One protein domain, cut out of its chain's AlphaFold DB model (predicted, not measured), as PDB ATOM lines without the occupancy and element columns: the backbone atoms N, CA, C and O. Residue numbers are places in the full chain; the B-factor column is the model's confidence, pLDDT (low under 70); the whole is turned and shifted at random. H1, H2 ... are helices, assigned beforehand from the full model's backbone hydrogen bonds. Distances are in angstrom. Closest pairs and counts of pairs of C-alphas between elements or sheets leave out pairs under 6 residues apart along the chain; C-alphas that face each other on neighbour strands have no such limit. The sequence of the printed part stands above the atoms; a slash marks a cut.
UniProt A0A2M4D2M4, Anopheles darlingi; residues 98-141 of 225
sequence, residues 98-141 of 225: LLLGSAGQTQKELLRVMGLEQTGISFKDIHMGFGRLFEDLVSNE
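What this domain is: This is residues 98 to 141 of the 225 residues of a protein of Anopheles darlingi (UniProt A0A2M4D2M4). A small body holds H1, H2, the loop of residues 114 to 122 and residues 123 to 127 of H3, and from it residues 128 to 141, of which 128 to 138 belong to H3, stick out as one long arm. The printed part has 44 residues with three named helices, H1, H2, H3 in chain order, and no named strand: all helix. It is loose, with a radius of gyration of the C-alphas of 12.0 A, and elongated, spanning 39 by 20 by 17 A.

Where its parts are: H1 is residues 98 to 101, from C-alpha 98 at (9.046, -39.163, -13.950). H2, residues 104 to 113, is 14.8 A long. H3, residues 123 to 138, is 23.1 A long and ends at C-alpha 138 at (28.954, -33.164, -12.185).

How they stand to each other: H1 and H2 only just touch, with 3 pairs of C-alphas within 8 A; the closest, Leu 99 and Gln 107, are 5.7 A apart. H1 and H3 are close but not clearly touching; their closest C-alphas, Leu 100 and His 127, are 8.0 A apart. H2 and H3 are apart. In H2 and H3 every O i to N i+4 pair is within hydrogen-bond range; H1 is too short for one.

The domain as a whole: The C-alphas farthest apart, Gln 105 and Glu 141, are 39.2 A apart. The body without residues 128 to 141 spans 18 by 16 by 12 A. The printed part has no cut; the H1 to H2 link is tight, the H2 to H3 link short. No printed residue is under 70 in pLDDT.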
ATOM      1  N   LEU A  98      10.438 -38.707 -14.039       96.31
ATOM      2  CA  LEU A  98       9.046 -39.163 -13.950       96.31
ATOM      3  C   LEU A  98       8.066 -38.041 -14.300       96.31
ATOM      4  O   LEU A  98       7.086 -38.277 -15.003       96.31
ATOM      5  N   LEU A  99       8.353 -36.817 -13.855       95.50
ATOM      6  CA  LEU A  99       7.547 -35.641 -14.139       95.50
ATOM      7  C   LEU A  99       7.452 -35.391 -15.655       95.50
ATOM      8  O   LEU A  99       6.357 -35.113 -16.141       95.50
ATOM      9  N   LEU A 100       8.553 -35.569 -16.396       94.69
ATOM     10  CA  LEU A 100       8.620 -35.377 -17.851       94.69
ATOM     11  C   LEU A 100       7.728 -36.362 -18.630       94.69
ATOM     12  O   LEU A 100       7.166 -36.002 -19.661       94.69
ATOM     13  N   GLY A 101       7.586 -37.592 -18.127       94.88
ATOM     14  CA  GLY A 101       6.714 -38.626 -18.702       94.88
ATOM     15  C   GLY A 101       5.286 -38.638 -18.146       94.88
ATOM     16  O   GLY A 101       4.461 -39.435 -18.588       94.88
ATOM     17  N   SER A 102       4.987 -37.789 -17.163       96.12
ATOM     18  CA  SER A 102       3.688 -37.751 -16.493       96.12
ATOM     19  C   SER A 102       2.763 -36.686 -17.082       96.12
ATOM     20  O   SER A 102       3.203 -35.660 -17.596       96.12
ATOM     21  N   ALA A 103       1.456 -36.901 -16.952       94.50
ATOM     22  CA  ALA A 103       0.433 -35.923 -17.305       94.50
ATOM     23  C   ALA A 103      -0.743 -35.999 -16.319       94.50
ATOM     24  O   ALA A 103      -0.859 -36.943 -15.530       94.50
ATOM     25  N   GLY A 104      -1.634 -35.007 -16.364       95.88
ATOM     26  CA  GLY A 104      -2.878 -35.017 -15.592       95.88
ATOM     27  C   GLY A 104      -2.640 -35.004 -14.079       95.88
ATOM     28  O   GLY A 104      -1.906 -34.162 -13.566       95.88
ATOM     29  N   GLN A 105      -3.291 -35.918 -13.352       96.94
ATOM     30  CA  GLN A 105      -3.213 -35.958 -11.887       96.94
ATOM     31  C   GLN A 105      -1.812 -36.334 -11.391       96.94
ATOM     32  O   GLN A 105      -1.310 -35.708 -10.463       96.94
ATOM     33  N   THR A 106      -1.156 -37.300 -12.034       96.50
ATOM     34  CA  THR A 106       0.180 -37.767 -11.634       96.50
ATOM     35  C   THR A 106       1.209 -36.641 -11.687       96.50
ATOM     36  O   THR A 106       1.992 -36.474 -10.756       96.50
ATOM     37  N   GLN A 107       1.159 -35.816 -12.735       95.94
ATOM     38  CA  GLN A 107       2.033 -34.650 -12.879       95.94
ATOM     39  C   GLN A 107       1.841 -33.654 -11.729       95.94
ATOM     40  O   GLN A 107       2.815 -33.162 -11.163       95.94
ATOM     41  N   LYS A 108       0.586 -33.386 -11.345       95.44
ATOM     42  CA  LYS A 108       0.262 -32.481 -10.232       95.44
ATOM     43  C   LYS A 108       0.766 -33.015  -8.896       95.44
ATOM     44  O   LYS A 108       1.361 -32.258  -8.135       95.44
ATOM     45  N   GLU A 109       0.580 -34.306  -8.622       96.12
ATOM     46  CA  GLU A 109       1.079 -34.915  -7.382       96.12
ATOM     47  C   GLU A 109       2.609 -34.887  -7.315       96.12
ATOM     48  O   GLU A 109       3.166 -34.525  -6.281       96.12
ATOM     49  N   LEU A 110       3.305 -35.168  -8.421       95.81
ATOM     50  CA  LEU A 110       4.766 -35.061  -8.474       95.81
ATOM     51  C   LEU A 110       5.241 -33.625  -8.210       95.81
ATOM     52  O   LEU A 110       6.144 -33.416  -7.398       95.81
ATOM     53  N   LEU A 111       4.605 -32.623  -8.826       95.38
ATOM     54  CA  LEU A 111       4.906 -31.208  -8.570       95.38
ATOM     55  C   LEU A 111       4.650 -30.812  -7.112       95.38
ATOM     56  O   LEU A 111       5.431 -30.054  -6.534       95.38
ATOM     57  N   ARG A 112       3.589 -31.339  -6.496       95.06
ATOM     58  CA  ARG A 112       3.259 -31.097  -5.087       95.06
ATOM     59  C   ARG A 112       4.259 -31.739  -4.135       95.06
ATOM     60  O   ARG A 112       4.680 -31.094  -3.174       95.06
ATOM     61  N   VAL A 113       4.644 -32.988  -4.393       94.56
ATOM     62  CA  VAL A 113       5.648 -33.715  -3.602       94.56
ATOM     63  C   VAL A 113       6.981 -32.974  -3.637       94.56
ATOM     64  O   VAL A 113       7.595 -32.783  -2.589       94.56
ATOM     65  N   MET A 114       7.377 -32.484  -4.814       93.69
ATOM     66  CA  MET A 114       8.583 -31.671  -4.987       93.69
ATOM     67  C   MET A 114       8.455 -30.248  -4.425       93.69
ATOM     68  O   MET A 114       9.454 -29.554  -4.322       93.69
ATOM     69  N   GLY A 115       7.261 -29.788  -4.042       93.25
ATOM     70  CA  GLY A 115       7.058 -28.420  -3.553       93.25
ATOM     71  C   GLY A 115       7.139 -27.345  -4.644       93.25
ATOM     72  O   GLY A 115       7.291 -26.170  -4.333       93.25
ATOM     73  N   LEU A 116       7.014 -27.733  -5.916       93.62
ATOM     74  CA  LEU A 116       7.094 -26.846  -7.082       93.62
ATOM     75  C   LEU A 116       5.717 -26.361  -7.564       93.62
ATOM     76  O   LEU A 116       5.636 -25.443  -8.369       93.62
ATOM     77  N   GLU A 117       4.625 -26.943  -7.060       91.44
ATOM     78  CA  GLU A 117       3.250 -26.525  -7.395       91.44
ATOM     79  C   GLU A 117       2.980 -25.054  -7.013       91.44
ATOM     80  O   GLU A 117       2.261 -24.349  -7.715       91.44
ATOM     81  N   GLN A 118       3.582 -24.573  -5.919       86.25
ATOM     82  CA  GLN A 118       3.311 -23.250  -5.336       86.25
ATOM     83  C   GLN A 118       4.236 -22.139  -5.854       86.25
ATOM     84  O   GLN A 118       3.990 -20.968  -5.584       86.25
ATOM     85  N   THR A 119       5.300 -22.482  -6.582       86.62
ATOM     86  CA  THR A 119       6.327 -21.514  -7.002       86.62
ATOM     87  C   THR A 119       5.960 -20.769  -8.287       86.62
ATOM     88  O   THR A 119       6.638 -19.815  -8.653       86.62
ATOM     89  N   GLY A 120       4.906 -21.190  -8.997       86.06
ATOM     90  CA  GLY A 120       4.446 -20.547 -10.235       86.06
ATOM     91  C   GLY A 120       5.415 -20.671 -11.420       86.06
ATOM     92  O   GLY A 120       5.214 -20.036 -12.455       86.06
ATOM     93  N   ILE A 121       6.468 -21.479 -11.291       91.38
ATOM     94  CA  ILE A 121       7.441 -21.712 -12.359       91.38
ATOM     95  C   ILE A 121       6.839 -22.574 -13.470       91.38
ATOM     96  O   ILE A 121       6.034 -23.475 -13.225       91.38
ATOM     97  N   SER A 122       7.240 -22.315 -14.716       92.19
ATOM     98  CA  SER A 122       6.750 -23.110 -15.839       92.19
ATOM     99  C   SER A 122       7.373 -24.505 -15.832       92.19
ATOM    100  O   SER A 122       8.508 -24.696 -15.402       92.19
ATOM    101  N   PHE A 123       6.655 -25.475 -16.394       92.12
ATOM    102  CA  PHE A 123       7.137 -26.849 -16.538       92.12
ATOM    103  C   PHE A 123       8.497 -26.933 -17.246       92.12
ATOM    104  O   PHE A 123       9.396 -27.642 -16.803       92.12
ATOM    105  N   LYS A 124       8.686 -26.148 -18.314       92.44
ATOM    106  CA  LYS A 124       9.965 -26.062 -19.031       92.44
ATOM    107  C   LYS A 124      11.089 -25.595 -18.106       92.44
ATOM    108  O   LYS A 124      12.177 -26.162 -18.124       92.44
ATOM    109  N   ASP A 125      10.820 -24.576 -17.300       93.19
ATOM    110  CA  ASP A 125      11.823 -23.994 -16.414       93.19
ATOM    111  C   ASP A 125      12.208 -24.919 -15.263       93.19
ATOM    112  O   ASP A 125      13.353 -24.883 -14.828       93.19
ATOM    113  N   ILE A 126      11.285 -25.773 -14.808       93.75
ATOM    114  CA  ILE A 126      11.579 -26.826 -13.830       93.75
ATOM    115  C   ILE A 126      12.674 -27.738 -14.370       93.75
ATOM    116  O   ILE A 126      13.711 -27.907 -13.735       93.75
ATOM    117  N   HIS A 127      12.463 -28.300 -15.561       93.44
ATOM    118  CA  HIS A 127      13.413 -29.241 -16.148       93.44
ATOM    119  C   HIS A 127      14.737 -28.572 -16.523       93.44
ATOM    120  O   HIS A 127      15.791 -29.159 -16.295       93.44
ATOM    121  N   MET A 128      14.706 -27.333 -17.025       91.94
ATOM    122  CA  MET A 128      15.929 -26.558 -17.266       91.94
ATOM    123  C   MET A 128      16.683 -26.271 -15.964       91.94
ATOM    124  O   MET A 128      17.905 -26.390 -15.931       91.94
ATOM    125  N   GLY A 129      15.968 -25.933 -14.889       91.38
ATOM    126  CA  GLY A 129      16.550 -25.687 -13.573       91.38
ATOM    127  C   GLY A 129      17.207 -26.935 -12.985       91.38
ATOM    128  O   GLY A 129      18.335 -26.856 -12.509       91.38
ATOM    129  N   PHE A 130      16.550 -28.094 -13.097       92.88
ATOM    130  CA  PHE A 130      17.146 -29.382 -12.731       92.88
ATOM    131  C   PHE A 130      18.366 -29.719 -13.591       92.88
ATOM    132  O   PHE A 130      19.373 -30.161 -13.053       92.88
ATOM    133  N   GLY A 131      18.307 -29.478 -14.904       91.81
ATOM    134  CA  GLY A 131      19.436 -29.707 -15.808       91.81
ATOM    135  C   GLY A 131      20.676 -28.909 -15.410       91.81
ATOM    136  O   GLY A 131      21.750 -29.490 -15.301       91.81
ATOM    137  N   ARG A 132      20.511 -27.612 -15.114       89.75
ATOM    138  CA  ARG A 132      21.604 -26.762 -14.613       89.75
ATOM    139  C   ARG A 132      22.123 -27.231 -13.258       89.75
ATOM    140  O   ARG A 132      23.316 -27.431 -13.115       89.75
ATOM    141  N   LEU A 133      21.225 -27.528 -12.317       88.19
ATOM    142  CA  LEU A 133      21.613 -28.056 -11.008       88.19
ATOM    143  C   LEU A 133      22.459 -29.337 -11.130       88.19
ATOM    144  O   LEU A 133      23.419 -29.514 -10.386       88.19
ATOM    145  N   PHE A 134      22.114 -30.245 -12.050       88.94
ATOM    146  CA  PHE A 134      22.899 -31.461 -12.283       88.94
ATOM    147  C   PHE A 134      24.219 -31.191 -12.991       88.94
ATOM    148  O   PHE A 134      25.204 -31.837 -12.649       88.94
ATOM    149  N   GLU A 135      24.246 -30.257 -13.941       88.94
ATOM    150  CA  GLU A 135      25.466 -29.805 -14.612       88.94
ATOM    151  C   GLU A 135      26.496 -29.303 -13.594       88.94
ATOM    152  O   GLU A 135      27.638 -29.757 -13.615       88.94
ATOM    153  N   ASP A 136      26.072 -28.481 -12.630       84.25
ATOM    154  CA  ASP A 136      26.958 -27.975 -11.576       84.25
ATOM    155  C   ASP A 136      27.494 -29.106 -10.690       84.25
ATOM    156  O   ASP A 136      28.670 -29.124 -10.330       84.25
ATOM    157  N   LEU A 137      26.645 -30.081 -10.355       84.94
ATOM    158  CA  LEU A 137      27.007 -31.208  -9.492       84.94
ATOM    159  C   LEU A 137      28.012 -32.174 -10.125       84.94
ATOM    160  O   LEU A 137      28.752 -32.832  -9.393       84.94
ATOM    161  N   VAL A 138      28.007 -32.305 -11.452       87.06
ATOM    162  CA  VAL A 138      28.954 -33.164 -12.185       87.06
ATOM    163  C   VAL A 138      30.163 -32.393 -12.707       87.06
ATOM    164  O   VAL A 138      31.089 -33.002 -13.246       87.06
ATOM    165  N   SER A 139      30.162 -31.067 -12.568       82.50
ATOM    166  CA  SER A 139      31.289 -30.231 -12.954       82.50
ATOM    167  C   SER A 139      32.485 -30.465 -12.022       82.50
ATOM    168  O   SER A 139      32.343 -30.678 -10.819       82.50
ATOM    169  N   ASN A 140      33.694 -30.429 -12.589       75.81
ATOM    170  CA  ASN A 140      34.942 -30.494 -11.817       75.81
ATOM    171  C   ASN A 140      35.369 -29.119 -11.274       75.81
ATOM    172  O   ASN A 140      36.389 -29.014 -10.596       75.81
ATOM    173  N   GLU A 141      34.622 -28.064 -11.596       72.81
ATOM    174  CA  GLU A 141      34.899 -26.698 -11.175       72.81
ATOM    175  C   GLU A 141      34.041 -26.377  -9.949       72.81
ATOM    176  O   GLU A 141      32.815 -26.462  -9.983       72.81
TER     177      GLU A 141